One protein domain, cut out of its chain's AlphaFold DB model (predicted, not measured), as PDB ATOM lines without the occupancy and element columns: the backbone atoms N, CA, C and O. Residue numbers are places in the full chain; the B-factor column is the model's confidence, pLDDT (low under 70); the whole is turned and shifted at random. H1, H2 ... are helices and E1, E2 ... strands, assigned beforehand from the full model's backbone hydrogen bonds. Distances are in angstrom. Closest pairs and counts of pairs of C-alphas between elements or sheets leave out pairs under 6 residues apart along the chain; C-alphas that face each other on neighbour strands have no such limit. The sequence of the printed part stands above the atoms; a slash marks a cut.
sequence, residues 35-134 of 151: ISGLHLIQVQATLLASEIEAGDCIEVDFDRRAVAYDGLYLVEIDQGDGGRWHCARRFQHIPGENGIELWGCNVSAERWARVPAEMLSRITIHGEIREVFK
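AT A GLANCE: This is residues 35 to 134 of the 151 residues of an uncharacterized protein of Acidovorax avenae subsp. avenae (UniProt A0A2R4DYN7). One strongly twisted antiparallel sheet of seven strands curves into an open trough: E3, E4, E5, E6 and the first part of E7 make its wall, and the chain runs from E6 through the small helix H1 across the open side back to E7. The hairpin of E1 and E2 extends the sheet along the last part of E7, and residues 43 to 56 form a wide loop at that end. The 100 printed residues hold, in chain order, E1 E2 E3 E4 E5 E6 H1 E7; the sheet's order is E1 E2 E7 E3 E4 E5 E6, and the class is mostly strand. The whole is compact, with a radius of gyration of the C-alphas of 13.2 A and spans of 33 by 27 by 26 A.

HOW THE PARTS SIT: E1, residues 38 to 42, is an edge strand and forms a hairpin with E2, residues 57 to 61, where N 41 and O 58 are 2.9 A apart. E2 is the antiparallel neighbour of E7, residues 123 to 133, with N 59 and O 131 2.9 A apart. E7 bends by 67 degrees at residue 130. E3, residues 71 to 78, is antiparallel to E7, with N 74 and O 127 2.9 A apart. E3 and E4, residues 84 to 93, form a hairpin, with N 75 and O 87 2.9 A apart. E4 bends by 72 degrees at residue 87 and has staggered pairing: it pairs with E3 over residues 84 to 91 and with E5, residues 100 to 103, over residues 91 to 93. N 101 and O 92 of the hairpin E4 and E5 are 2.8 A apart. E5 and E6, residues 112 to 114, form the last hairpin, with N 102 and O 113 2.9 A apart; E6 is the other edge strand. E3 E4 E5 E6 are a meander, each strand the antiparallel neighbour of the one before. H1, residues 117 to 120, is not on the sheet, but only just, with 4 pairs of C-alphas within 10 A; it is too short for an O i to N i+4 pair, and its one O i to N i+3 pair is within range. E1 and E6 are apart.

IN THESE COORDINATES: E1 begins at C-alpha 38, (-30.024, 20.360, -7.145). E3 is 20.8 A long from first to last C-alpha and bends by 59 degrees at residue 74. E4 is 24.5 A long, from C-alpha 84 at (-43.789, 13.341, 9.569). E7, the longest strand with 11 residues, is 25.0 A long and ends at C-alpha 133, (-20.535, 12.259, -0.484).

THE WHOLE: The C-alphas of Gly 55 and Gly 96, the two farthest apart, are 37.8 A apart. The printed part has no cut; the link from E1 to E2, 14 residues, is long. The mean pLDDT of the printed part is 87.1, and residue 47, residue 49 and residues 106 to 109 are under 70.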
ATOM      1  N   ILE A  35     -38.740  23.505  -2.481       85.88
ATOM      2  CA  ILE A  35     -37.369  23.449  -3.004       85.88
ATOM      3  C   ILE A  35     -37.379  22.934  -4.453       85.88
ATOM      4  O   ILE A  35     -38.128  22.024  -4.792       85.88
ATOM      5  N   SER A  36     -36.543  23.497  -5.320       89.19
ATOM      6  CA  SER A  36     -36.361  23.041  -6.710       89.19
ATOM      7  C   SER A  36     -34.881  22.989  -7.075       89.19
ATOM      8  O   SER A  36     -34.058  23.640  -6.423       89.19
ATOM      9  N   GLY A  37     -34.546  22.221  -8.111       91.62
ATOM     10  CA  GLY A  37     -33.175  22.017  -8.574       91.62
ATOM     11  C   GLY A  37     -32.331  21.093  -7.689       91.62
ATOM     12  O   GLY A  37     -32.842  20.304  -6.896       91.62
ATOM     13  N   LEU A  38     -31.008  21.189  -7.848       93.00
ATOM     14  CA  LEU A  38     -30.024  20.360  -7.145       93.00
ATOM     15  C   LEU A  38     -29.566  21.021  -5.845       93.00
ATOM     16  O   LEU A  38     -29.106  22.163  -5.857       93.00
ATOM     17  N   HIS A  39     -29.636  20.280  -4.740       91.50
ATOM     18  CA  HIS A  39     -29.224  20.749  -3.415       91.50
ATOM     19  C   HIS A  39     -28.386  19.708  -2.689       91.50
ATOM     20  O   HIS A  39     -28.625  18.509  -2.807       91.50
ATOM     21  N   LEU A  40     -27.440  20.184  -1.882       91.44
ATOM     22  CA  LEU A  40     -26.622  19.342  -1.019       91.44
ATOM     23  C   LEU A  40     -27.156  19.396   0.416       91.44
ATOM     24  O   LEU A  40     -27.229  20.469   1.012       91.44
ATOM     25  N   ILE A  41     -27.497  18.242   0.982       89.25
ATOM     26  CA  ILE A  41     -28.082  18.126   2.321       89.25
ATOM     27  C   ILE A  41     -27.162  17.300   3.208       89.25
ATOM     28  O   ILE A  41     -26.765  16.197   2.840       89.25
ATOM     29  N   GLN A  42     -26.849  17.808   4.402       89.31
ATOM     30  CA  GLN A  42     -26.118  17.034   5.401       89.31
ATOM     31  C   GLN A  42     -27.064  16.105   6.166       89.31
ATOM     32  O   GLN A  42     -28.058  16.539   6.753       89.31
ATOM     33  N   VAL A  43     -26.713  14.825   6.213       85.69
ATOM     34  CA  VAL A  43     -27.475  13.782   6.890       85.69
ATOM     35  C   VAL A  43     -27.235  13.857   8.394       85.69
ATOM     36  O   VAL A  43     -26.105  13.744   8.861       85.69
ATOM     37  N   GLN A  44     -28.309  14.020   9.168       83.44
ATOM     38  CA  GLN A  44     -28.237  14.070  10.636       83.44
ATOM     39  C   GLN A  44     -28.362  12.680  11.272       83.44
ATOM     40  O   GLN A  44     -27.698  12.373  12.256       83.44
ATOM     41  N   ALA A  45     -29.215  11.832  10.700       77.81
ATOM     42  CA  ALA A  45     -29.451  10.461  11.132       77.81
ATOM     43  C   ALA A  45     -29.925   9.626   9.936       77.81
ATOM     44  O   ALA A  45     -30.441  10.162   8.956       77.81
ATOM     45  N   THR A  46     -29.752   8.310  10.016       76.00
ATOM     46  CA  THR A  46     -30.019   7.390   8.905       76.00
ATOM     47  C   THR A  46     -30.534   6.051   9.414       76.00
ATOM     48  O   THR A  46     -30.137   5.575  10.476       76.00
ATOM     49  N   LEU A  47     -31.417   5.439   8.629       69.88
ATOM     50  CA  LEU A  47     -31.851   4.048   8.796       69.88
ATOM     51  C   LEU A  47     -31.240   3.135   7.717       69.88
ATOM     52  O   LEU A  47     -31.540   1.948   7.682       69.88
ATOM     53  N   LEU A  48     -30.397   3.689   6.839       75.44
ATOM     54  CA  LEU A  48     -29.704   3.000   5.748       75.44
ATOM     55  C   LEU A  48     -28.189   3.050   5.979       75.44
ATOM     56  O   LEU A  48     -27.441   3.497   5.115       75.44
ATOM     57  N   ALA A  49     -27.739   2.626   7.164       66.62
ATOM     58  CA  ALA A  49     -26.346   2.774   7.600       66.62
ATOM     59  C   ALA A  49     -25.315   2.101   6.672       66.62
ATOM     60  O   ALA A  49     -24.160   2.507   6.654       66.62
ATOM     61  N   SER A  50     -25.719   1.105   5.874       77.81
ATOM     62  CA  SER A  50     -24.858   0.471   4.866       77.81
ATOM     63  C   SER A  50     -24.529   1.373   3.670       77.81
ATOM     64  O   SER A  50     -23.553   1.117   2.972       77.81
ATOM     65  N   GLU A  51     -25.333   2.407   3.409       81.88
ATOM     66  CA  GLU A  51     -25.194   3.293   2.245       81.88
ATOM     67  C   GLU A  51     -24.922   4.741   2.677       81.88
ATOM     68  O   GLU A  51     -24.022   5.401   2.154       81.88
ATOM     69  N   ILE A  52     -25.659   5.225   3.678       85.50
ATOM     70  CA  ILE A  52     -25.644   6.607   4.156       85.50
ATOM     71  C   ILE A  52     -25.443   6.596   5.667       85.50
ATOM     72  O   ILE A  52     -26.208   5.957   6.386       85.50
ATOM     73  N   GLU A  53     -24.469   7.360   6.142       85.81
ATOM     74  CA  GLU A  53     -24.119   7.547   7.546       85.81
ATOM     75  C   GLU A  53     -24.464   8.971   8.013       85.81
ATOM     76  O   GLU A  53     -24.623   9.899   7.219       85.81
ATOM     77  N   ALA A  54     -24.595   9.159   9.327       85.06
ATOM     78  CA  ALA A  54     -24.719  10.500   9.888       85.06
ATOM     79  C   ALA A  54     -23.429  11.299   9.633       85.06
ATOM     80  O   ALA A  54     -22.329  10.815   9.891       85.06
ATOM     81  N   GLY A  55     -23.570  12.533   9.153       85.69
ATOM     82  CA  GLY A  55     -22.461  13.399   8.752       85.69
ATOM     83  C   GLY A  55     -22.159  13.388   7.253       85.69
ATOM     84  O   GLY A  55     -21.467  14.299   6.795       85.69
ATOM     85  N   ASP A  56     -22.709  12.437   6.494       88.06
ATOM     86  CA  ASP A  56     -22.623  12.434   5.034       88.06
ATOM     87  C   ASP A  56     -23.361  13.616   4.412       88.06
ATOM     88  O   ASP A  56     -24.266  14.198   5.017       88.06
ATOM     89  N   CYS A  57     -23.012  13.940   3.171       90.81
ATOM     90  CA  CYS A  57     -23.770  14.876   2.354       90.81
ATOM     91  C   CYS A  57     -24.427  14.130   1.192       90.81
ATOM     92  O   CYS A  57     -23.762  13.370   0.498       90.81
ATOM     93  N   ILE A  58     -25.709  14.371   0.946       91.94
ATOM     94  CA  ILE A  58     -26.438  13.822  -0.201       91.94
ATOM     95  C   ILE A  58     -26.767  14.936  -1.189       91.94
ATOM     96  O   ILE A  58     -27.202  16.010  -0.776       91.94
ATOM     97  N   GLU A  59     -26.554  14.695  -2.479       94.56
ATOM     98  CA  GLU A  59     -27.072  15.564  -3.539       94.56
ATOM     99  C   GLU A  59     -28.466  15.088  -3.938       94.56
ATOM    100  O   GLU A  59     -28.651  13.935  -4.335       94.56
ATOM    101  N   VAL A  60     -29.440  15.986  -3.822       94.31
ATOM    102  CA  VAL A  60     -30.848  15.723  -4.106       94.31
ATOM    103  C   VAL A  60     -31.310  16.585  -5.272       94.31
ATOM    104  O   VAL A  60     -31.164  17.806  -5.242       94.31
ATOM    105  N   ASP A  61     -31.894  15.943  -6.280       94.94
ATOM    106  CA  ASP A  61     -32.592  16.570  -7.399       94.94
ATOM    107  C   ASP A  61     -34.082  16.716  -7.056       94.94
ATOM    108  O   ASP A  61     -34.865  15.766  -7.155       94.94
ATOM    109  N   PHE A  62     -34.468  17.915  -6.619       93.25
ATOM    110  CA  PHE A  62     -35.835  18.254  -6.216       93.25
ATOM    111  C   PHE A  62     -36.801  18.443  -7.391       93.25
ATOM    112  O   PHE A  62     -38.013  18.576  -7.177       93.25
ATOM    113  N   ASP A  63     -36.303  18.419  -8.630       92.94
ATOM    114  CA  ASP A  63     -37.153  18.424  -9.820       92.94
ATOM    115  C   ASP A  63     -37.686  17.009 -10.124       92.94
ATOM    116  O   ASP A  63     -38.631  16.834 -10.896       92.94
ATOM    117  N   ARG A  64     -37.137  15.983  -9.460       95.00
ATOM    118  CA  ARG A  64     -37.479  14.568  -9.651       95.00
ATOM    119  C   ARG A  64     -38.293  14.006  -8.493       95.00
ATOM    120  O   ARG A  64     -37.801  13.303  -7.617       95.00
ATOM    121  N   ARG A  65     -39.590  14.305  -8.518       94.19
ATOM    122  CA  ARG A  65     -40.540  14.038  -7.419       94.19
ATOM    123  C   ARG A  65     -41.370  12.766  -7.587       94.19
ATOM    124  O   ARG A  65     -42.462  12.651  -7.040       94.19
ATOM    125  N   ALA A  66     -40.888  11.824  -8.384       93.44
ATOM    126  CA  ALA A  66     -41.545  10.546  -8.615       93.44
ATOM    127  C   ALA A  66     -40.496   9.443  -8.745       93.44
ATOM    128  O   ALA A  66     -39.391   9.688  -9.229       93.44
ATOM    129  N   VAL A  67     -40.861   8.224  -8.347       92.69
ATOM    130  CA  VAL A  67     -40.015   7.041  -8.535       92.69
ATOM    131  C   VAL A  67     -40.056   6.658 -10.013       92.69
ATOM    132  O   VAL A  67     -40.954   5.950 -10.453       92.69
ATOM    133  N   ALA A  68     -39.116   7.186 -10.795       90.12
ATOM    134  CA  ALA A  68     -39.007   6.897 -12.226       90.12
ATOM    135  C   ALA A  68     -38.123   5.671 -12.505       90.12
ATOM    136  O   ALA A  68     -38.255   5.028 -13.544       90.12
ATOM    137  N   TYR A  69     -37.219   5.351 -11.580       90.94
ATOM    138  CA  TYR A  69     -36.293   4.227 -11.673       90.94
ATOM    139  C   TYR A  69     -35.825   3.768 -10.296       90.94
ATOM    140  O   TYR A  69     -36.048   4.431  -9.280       90.94
ATOM    141  N   ASP A  70     -35.164   2.620 -10.267       94.50
ATOM    142  CA  ASP A  70     -34.652   2.028  -9.039       94.50
ATOM    143  C   ASP A  70     -33.523   2.897  -8.475       94.50
ATOM    144  O   ASP A  70     -32.579   3.247  -9.186       94.50
ATOM    145  N   GLY A  71     -33.611   3.274  -7.202       94.50
ATOM    146  CA  GLY A  71     -32.686   4.258  -6.651       94.50
ATOM    147  C   GLY A  71     -33.019   4.736  -5.247       94.50
ATOM    148  O   GLY A  71     -33.908   4.206  -4.578       94.50
ATOM    149  N   LEU A  72     -32.257   5.736  -4.804       94.25
ATOM    150  CA  LEU A  72     -32.433   6.407  -3.523       94.25
ATOM    151  C   LEU A  72     -33.226   7.697  -3.714       94.25
ATOM    152  O   LEU A  72     -32.992   8.460  -4.647       94.25
ATOM    153  N   TYR A  73     -34.144   7.953  -2.793       94.19
ATOM    154  CA  TYR A  73     -35.022   9.112  -2.829       94.19
ATOM    155  C   TYR A  73     -35.109   9.739  -1.444       94.19
ATOM    156  O   TYR A  73     -35.112   9.033  -0.430       94.19
ATOM    157  N   LEU A  74     -35.197  11.068  -1.410       92.62
ATOM    158  CA  LEU A  74     -35.586  11.803  -0.216       92.62
ATOM    159  C   LEU A  74     -37.111  11.782  -0.132       92.62
ATOM    160  O   LEU A  74     -37.795  12.255  -1.043       92.62
ATOM    161  N   VAL A  75     -37.638  11.237   0.961       91.56
ATOM    162  CA  VAL A  75     -39.078  11.058   1.147       91.56
ATOM    163  C   VAL A  75     -39.548  11.592   2.487       91.56
ATOM    164  O   VAL A  75     -38.818  11.535   3.477       91.56
ATOM    165  N   GLU A  76     -40.789  12.054   2.515       89.88
ATOM    166  CA  GLU A  76     -41.570  12.247   3.731       89.88
ATOM    167  C   GLU A  76     -42.522  11.057   3.899       89.88
ATOM    168  O   GLU A  76     -43.148  10.615   2.936       89.88
ATOM    169  N   ILE A  77     -42.611  10.526   5.119       86.81
ATOM    170  CA  ILE A  77     -43.567   9.480   5.496       86.81
ATOM    171  C   ILE A  77     -44.465  10.021   6.608       86.81
ATOM    172  O   ILE A  77     -43.976  10.300   7.709       86.81
ATOM    173  N   ASP A  78     -45.764  10.130   6.330       88.25
ATOM    174  CA  ASP A  78     -46.799  10.460   7.315       88.25
ATOM    175  C   ASP A  78     -47.127   9.225   8.177       88.25
ATOM    176  O   ASP A  78     -47.526   8.171   7.673       88.25
ATOM    177  N   GLN A  79     -46.946   9.343   9.492       81.50
ATOM    178  CA  GLN A  79     -47.210   8.267  10.453       81.50
ATOM    179  C   GLN A  79     -48.702   8.141  10.819       81.50
ATOM    180  O   GLN A  79     -49.113   7.146  11.416       81.50
ATOM    181  N   GLY A  80     -49.544   9.098  10.419       77.94
ATOM    182  CA  GLY A  80     -50.982   9.123  10.694       77.94
ATOM    183  C   GLY A  80     -51.361   9.647  12.085       77.94
ATOM    184  O   GLY A  80     -52.539   9.894  12.332       77.94
ATOM    185  N   ASP A  81     -50.390   9.859  12.976       81.38
ATOM    186  CA  ASP A  81     -50.543  10.513  14.285       81.38
ATOM    187  C   ASP A  81     -50.164  12.010  14.256       81.38
ATOM    188  O   ASP A  81     -50.106  12.669  15.293       81.38
ATOM    189  N   GLY A  82     -49.915  12.549  13.058       75.06
ATOM    190  CA  GLY A  82     -49.404  13.901  12.833       75.06
ATOM    191  C   GLY A  82     -47.876  13.983  12.757       75.06
ATOM    192  O   GLY A  82     -47.347  15.036  12.404       75.06
ATOM    193  N   GLY A  83     -47.155  12.893  13.041       79.44
ATOM    194  CA  GLY A  83     -45.716  12.800  12.846       79.44
ATOM    195  C   GLY A  83     -45.339  12.646  11.373       79.44
ATOM    196  O   GLY A  83     -45.891  11.811  10.657       79.44
ATOM    197  N   ARG A  84     -44.346  13.421  10.925       82.12
ATOM    198  CA  ARG A  84     -43.789  13.341   9.569       82.12
ATOM    199  C   ARG A  84     -42.298  13.078   9.620       82.12
ATOM    200  O   ARG A  84     -41.555  13.808  10.277       82.12
ATOM    201  N   TRP A  85     -41.851  12.029   8.942       82.31
ATOM    202  CA  TRP A  85     -40.440  11.647   8.916       82.31
ATOM    203  C   TRP A  85     -39.826  11.905   7.556       82.31
ATOM    204  O   TRP A  85     -40.248  11.311   6.570       82.31
ATOM    205  N   HIS A  86     -38.781  12.726   7.535       85.06
ATOM    206  CA  HIS A  86     -37.979  12.981   6.348       85.06
ATOM    207  C   HIS A  86     -36.770  12.054   6.357       85.06
ATOM    208  O   HIS A  86     -35.970  12.079   7.293       85.06
ATOM    209  N   CYS A  87     -36.648  11.195   5.351       86.00
ATOM    210  CA  CYS A  87     -35.585  10.200   5.315       86.00
ATOM    211  C   CYS A  87     -35.188   9.805   3.893       86.00
ATOM    212  O   CYS A  87     -35.948   9.967   2.942       86.00
ATOM    213  N   ALA A  88     -33.981   9.257   3.764       89.25
ATOM    214  CA  ALA A  88     -33.553   8.576   2.553       89.25
ATOM    215  C   ALA A  88     -34.129   7.152   2.520       89.25
ATOM    216  O   ALA A  88     -34.098   6.419   3.522       89.25
ATOM    217  N   ARG A  89     -34.656   6.756   1.361       90.00
ATOM    218  CA  ARG A  89     -35.255   5.439   1.129       90.00
ATOM    219  C   ARG A  89     -34.907   4.897  -0.247       90.00
ATOM    220  O   ARG A  89     -34.818   5.656  -1.207       90.00
ATOM    221  N   ARG A  90     -34.740   3.574  -0.327       91.81
ATOM    222  CA  ARG A  90     -34.447   2.874  -1.577       91.81
ATOM    223  C   ARG A  90     -35.713   2.259  -2.151       91.81
ATOM    224  O   ARG A  90     -36.387   1.497  -1.457       91.81
ATOM    225  N   PHE A  91     -35.996   2.572  -3.407       93.88
ATOM    226  CA  PHE A  91     -37.129   2.040  -4.154       93.88
ATOM    227  C   PHE A  91     -36.645   1.216  -5.341       93.88
ATOM    228  O   PHE A  91     -35.597   1.517  -5.917       93.88
ATOM    229  N   GLN A  92     -37.427   0.208  -5.715       94.25
ATOM    230  CA  GLN A  92     -37.277  -0.498  -6.985       94.25
ATOM    231  C   GLN A  92     -38.642  -0.841  -7.579       94.25
ATOM    232  O   GLN A  92     -39.621  -1.004  -6.847       94.25
ATOM    233  N   HIS A  93     -38.712  -0.964  -8.897       93.81
ATOM    234  CA  HIS A  93     -39.891  -1.469  -9.589       93.81
ATOM    235  C   HIS A  93     -39.959  -2.990  -9.490       93.81
ATOM    236  O   HIS A  93     -38.943  -3.681  -9.543       93.81
ATOM    237  N   ILE A  94     -41.174  -3.526  -9.399       91.94
ATOM    238  CA  ILE A  94     -41.395  -4.971  -9.468       91.94
ATOM    239  C   ILE A  94     -41.312  -5.402 -10.940       91.94
ATOM    240  O   ILE A  94     -42.102  -4.924 -11.758       91.94
ATOM    241  N   PRO A  95     -40.396  -6.314 -11.318       89.62
ATOM    242  CA  PRO A  95     -40.289  -6.763 -12.700       89.62
ATOM    243  C   PRO A  95     -41.596  -7.385 -13.205       89.62
ATOM    244  O   PRO A  95     -42.128  -8.312 -12.600       89.62
ATOM    245  N   GLY A  96     -42.100  -6.899 -14.342       89.50
ATOM    246  CA  GLY A  96     -43.321  -7.422 -14.966       89.50
ATOM    247  C   GLY A  96     -44.631  -6.985 -14.300       89.50
ATOM    248  O   GLY A  96     -45.697  -7.400 -14.754       89.50
ATOM    249  N   GLU A  97     -44.582  -6.126 -13.280       89.50
ATOM    250  CA  GLU A  97     -45.762  -5.609 -12.590       89.50
ATOM    251  C   GLU A  97     -45.728  -4.083 -12.475       89.50
ATOM    252  O   GLU A  97     -44.676  -3.455 -12.402       89.50
ATOM    253  N   ASN A  98     -46.907  -3.464 -12.399       85.38
ATOM    254  CA  ASN A  98     -47.018  -2.045 -12.073       85.38
ATOM    255  C   ASN A  98     -47.034  -1.865 -10.546       85.38
ATOM    256  O   ASN A  98     -48.094  -1.709  -9.935       85.38
ATOM    257  N   GLY A  99     -45.866  -1.979  -9.916       88.12
ATOM    258  CA  GLY A  99     -45.713  -1.836  -8.471       88.12
ATOM    259  C   GLY A  99     -44.289  -1.478  -8.065       88.12
ATOM    260  O   GLY A  99     -43.352  -1.653  -8.841       88.12
ATOM    261  N   ILE A 100     -44.147  -0.981  -6.834       92.50
ATOM    262  CA  ILE A 100     -42.858  -0.607  -6.250       92.50
ATOM    263  C   ILE A 100     -42.603  -1.369  -4.950       92.50
ATOM    264  O   ILE A 100     -43.518  -1.641  -4.164       92.50
ATOM    265  N   GLU A 101     -41.338  -1.687  -4.718       93.06
ATOM    266  CA  GLU A 101     -40.831  -2.206  -3.456       93.06
ATOM    267  C   GLU A 101     -39.959  -1.163  -2.770       93.06
ATOM    268  O   GLU A 101     -39.291  -0.354  -3.413       93.06
ATOM    269  N   LEU A 102     -39.969  -1.211  -1.444       90.56
ATOM    270  CA  LEU A 102     -39.191  -0.352  -0.568       90.56
ATOM    271  C   LEU A 102     -38.255  -1.224   0.263       90.56
ATOM    272  O   LEU A 102     -38.695  -2.169   0.927       90.56
ATOM    273  N   TRP A 103     -36.964  -0.902   0.252       88.31
ATOM    274  CA  TRP A 103     -36.010  -1.550   1.146       88.31
ATOM    275  C   TRP A 103     -36.289  -1.123   2.587       88.31
ATOM    276  O   TRP A 103     -36.387   0.074   2.873       88.31
ATOM    277  N   GLY A 104     -36.429  -2.079   3.506       79.38
ATOM    278  CA  GLY A 104     -36.710  -1.735   4.902       79.38
ATOM    279  C   GLY A 104     -38.101  -1.160   5.132       79.38
ATOM    280  O   GLY A 104     -38.285  -0.366   6.052       79.38
ATOM    281  N   CYS A 105     -39.085  -1.566   4.317       71.19
ATOM    282  CA  CYS A 105     -40.481  -1.134   4.446       71.19
ATOM    283  C   CYS A 105     -41.045  -1.325   5.870       71.19
ATOM    284  O   CYS A 105     -41.859  -0.523   6.319       71.19
ATOM    285  N   ASN A 106     -40.565  -2.342   6.597       64.88
ATOM    286  CA  ASN A 106     -40.815  -2.526   8.024       64.88
ATOM    287  C   ASN A 106     -39.536  -2.211   8.808       64.88
ATOM    288  O   ASN A 106     -38.453  -2.662   8.427       64.88
ATOM    289  N   VAL A 107     -39.662  -1.489   9.926       53.88
ATOM    290  CA  VAL A 107     -38.553  -1.230  10.861       53.88
ATOM    291  C   VAL A 107     -37.866  -2.565  11.180       53.88
ATOM    292  O   VAL A 107     -38.553  -3.502  11.576       53.88
ATOM    293  N   SER A 108     -36.542  -2.650  10.989       54.16
ATOM    294  CA  SER A 108     -35.664  -3.840  11.135       54.16
ATOM    295  C   SER A 108     -35.647  -4.890  10.010       54.16
ATOM    296  O   SER A 108     -34.923  -5.878  10.118       54.16
ATOM    297  N   ALA A 109     -36.378  -4.702   8.911       62.94
ATOM    298  CA  ALA A 109     -36.375  -5.666   7.814       62.94
ATOM    299  C   ALA A 109     -35.305  -5.321   6.762       62.94
ATOM    300  O   ALA A 109     -35.536  -4.491   5.896       62.94
ATOM    301  N   GLU A 110     -34.152  -5.987   6.767       80.81
ATOM    302  CA  GLU A 110     -33.155  -5.880   5.684       80.81
ATOM    303  C   GLU A 110     -33.594  -6.671   4.439       80.81
ATOM    304  O   GLU A 110     -32.964  -7.639   4.018       80.81
ATOM    305  N   ARG A 111     -34.755  -6.312   3.883       86.69
ATOM    306  CA  ARG A 111     -35.304  -6.928   2.674       86.69
ATOM    307  C   ARG A 111     -36.144  -5.947   1.874       86.69
ATOM    308  O   ARG A 111     -36.732  -5.012   2.425       86.69
ATOM    309  N   TRP A 112     -36.265  -6.244   0.587       89.69
ATOM    310  CA  TRP A 112     -37.294  -5.677  -0.271       89.69
ATOM    311  C   TRP A 112     -38.667  -6.174   0.162       89.69
ATOM    312  O   TRP A 112     -38.853  -7.351   0.491       89.69
ATOM    313  N   ALA A 113     -39.623  -5.259   0.194       90.62
ATOM    314  CA  ALA A 113     -41.019  -5.584   0.394       90.62
ATOM    315  C   ALA A 113     -41.877  -4.642  -0.444       90.62
ATOM    316  O   ALA A 113     -41.602  -3.443  -0.530       90.62
ATOM    317  N   ARG A 114     -42.936  -5.198  -1.034       91.12
ATOM    318  CA  ARG A 114     -43.959  -4.425  -1.733       91.12
ATOM    319  C   ARG A 114     -44.548  -3.378  -0.800       91.12
ATOM    320  O   ARG A 114     -44.945  -3.709   0.317       91.12
ATOM    321  N   VAL A 115     -44.639  -2.144  -1.284       89.19
ATOM    322  CA  VAL A 115     -45.282  -1.060  -0.539       89.19
ATOM    323  C   VAL A 115     -46.801  -1.238  -0.629       89.19
ATOM    324  O   VAL A 115     -47.338  -1.248  -1.742       89.19
ATOM    325  N   PRO A 116     -47.513  -1.400   0.498       87.50
ATOM    326  CA  PRO A 116     -48.968  -1.487   0.485       87.50
ATOM    327  C   PRO A 116     -49.612  -0.187  -0.016       87.50
ATOM    328  O   PRO A 116     -49.059   0.901   0.167       87.50
ATOM    329  N   ALA A 117     -50.800  -0.275  -0.619       87.69
ATOM    330  CA  ALA A 117     -51.481   0.887  -1.201       87.69
ATOM    331  C   ALA A 117     -51.775   1.982  -0.159       87.69
ATOM    332  O   ALA A 117     -51.641   3.170  -0.441       87.69
ATOM    333  N   GLU A 118     -52.106   1.581   1.067       87.50
ATOM    334  CA  GLU A 118     -52.333   2.466   2.208       87.50
ATOM    335  C   GLU A 118     -51.071   3.199   2.686       87.50
ATOM    336  O   GLU A 118     -51.167   4.263   3.299       87.50
ATOM    337  N   MET A 119     -49.889   2.637   2.417       86.62
ATOM    338  CA  MET A 119     -48.608   3.266   2.725       86.62
ATOM    339  C   MET A 119     -48.175   4.190   1.588       86.62
ATOM    340  O   MET A 119     -47.641   5.259   1.860       86.62
ATOM    341  N   LEU A 120     -48.467   3.836   0.330       87.75
ATOM    342  CA  LEU A 120     -48.196   4.699  -0.826       87.75
ATOM    343  C   LEU A 120     -48.838   6.080  -0.676       87.75
ATOM    344  O   LEU A 120     -48.189   7.079  -0.959       87.75
ATOM    345  N   SER A 121     -50.069   6.158  -0.163       88.69
ATOM    346  CA  SER A 121     -50.748   7.443   0.068       88.69
ATOM    347  C   SER A 121     -50.119   8.306   1.169       88.69
ATOM    348  O   SER A 121     -50.502   9.461   1.319       88.69
ATOM    349  N   ARG A 122     -49.201   7.746   1.966       89.56
ATOM    350  CA  ARG A 122     -48.506   8.429   3.070       89.56
ATOM    351  C   ARG A 122     -47.066   8.800   2.727       89.56
ATOM    352  O   ARG A 122     -46.397   9.412   3.553       89.56
ATOM    353  N   ILE A 123     -46.575   8.383   1.559       90.56
ATOM    354  CA  ILE A 123     -45.213   8.653   1.104       90.56
ATOM    355  C   ILE A 123     -45.256   9.811   0.112       90.56
ATOM    356  O   ILE A 123     -45.874   9.712  -0.947       90.56
ATOM    357  N   THR A 124     -44.519  10.871   0.418       92.44
ATOM    358  CA  THR A 124     -44.258  11.974  -0.508       92.44
ATOM    359  C   THR A 124     -42.805  11.906  -0.959       92.44
ATOM    360  O   THR A 124     -41.897  11.902  -0.131       92.44
ATOM    361  N   ILE A 125     -42.562  11.864  -2.271       94.00
ATOM    362  CA  ILE A 125     -41.208  11.946  -2.835       94.00
ATOM    363  C   ILE A 125     -40.839  13.422  -3.010       94.00
ATOM    364  O   ILE A 125     -41.492  14.144  -3.764       94.00
ATOM    365  N   HIS A 126     -39.785  13.873  -2.333       93.50
ATOM    366  CA  HIS A 126     -39.295  15.248  -2.455       93.50
ATOM    367  C   HIS A 126     -38.256  15.414  -3.555       93.50
ATOM    368  O   HIS A 126     -38.189  16.469  -4.177       93.50
ATOM    369  N   GLY A 127     -37.461  14.377  -3.796       94.62
ATOM    370  CA  GLY A 127     -36.417  14.410  -4.802       94.62
ATOM    371  C   GLY A 127     -35.674  13.090  -4.894       94.62
ATOM    372  O   GLY A 127     -35.735  12.245  -3.994       94.62
ATOM    373  N   GLU A 128     -34.950  12.932  -5.988       96.44
ATOM    374  CA  GLU A 128     -34.049  11.808  -6.198       96.44
ATOM    375  C   GLU A 128     -32.682  12.112  -5.584       96.44
ATOM    376  O   GLU A 128     -32.127  13.186  -5.803       96.44
ATOM    377  N   ILE A 129     -32.114  11.162  -4.844       94.38
ATOM    378  CA  ILE A 129     -30.743  11.263  -4.343       94.38
ATOM    379  C   ILE A 129     -29.806  10.746  -5.436       94.38
ATOM    380  O   ILE A 129     -29.776   9.548  -5.719       94.38
ATOM    381  N   ARG A 130     -29.029  11.651  -6.033       95.00
ATOM    382  CA  ARG A 130     -28.130  11.334  -7.151       95.00
ATOM    383  C   ARG A 130     -26.779  10.816  -6.685       95.00
ATOM    384  O   ARG A 130     -26.216   9.924  -7.314       95.00
ATOM    385  N   GLU A 131     -26.270  11.366  -5.587       93.62
ATOM    386  CA  GLU A 131     -24.943  11.039  -5.074       93.62
ATOM    387  C   GLU A 131     -24.874  11.168  -3.547       93.62
ATOM    388  O   GLU A 131     -25.575  11.978  -2.934       93.62
ATOM    389  N   VAL A 132     -24.014  10.349  -2.933       91.50
ATOM    390  CA  VAL A 132     -23.696  10.378  -1.502       91.50
ATOM    391  C   VAL A 132     -22.208  10.675  -1.352       91.50
ATOM    392  O   VAL A 132     -21.354   9.862  -1.704       91.50
ATOM    393  N   PHE A 133     -21.890  11.832  -0.791       91.75
ATOM    394  CA  PHE A 133     -20.535  12.259  -0.484       91.75
ATOM    395  C   PHE A 133     -20.213  11.920   0.969       91.75
ATOM    396  O   PHE A 133     -20.937  12.329   1.874       91.75
ATOM    397  N   LYS A 134     -19.095  11.220   1.186       90.25
ATOM    398  CA  LYS A 134     -18.546  10.889   2.508       90.25
ATOM    399  C   LYS A 134     -17.462  11.914   2.865       90.25
ATOM    400  O   LYS A 134     -16.343  11.798   2.352       90.25
TER     401      LYS A 134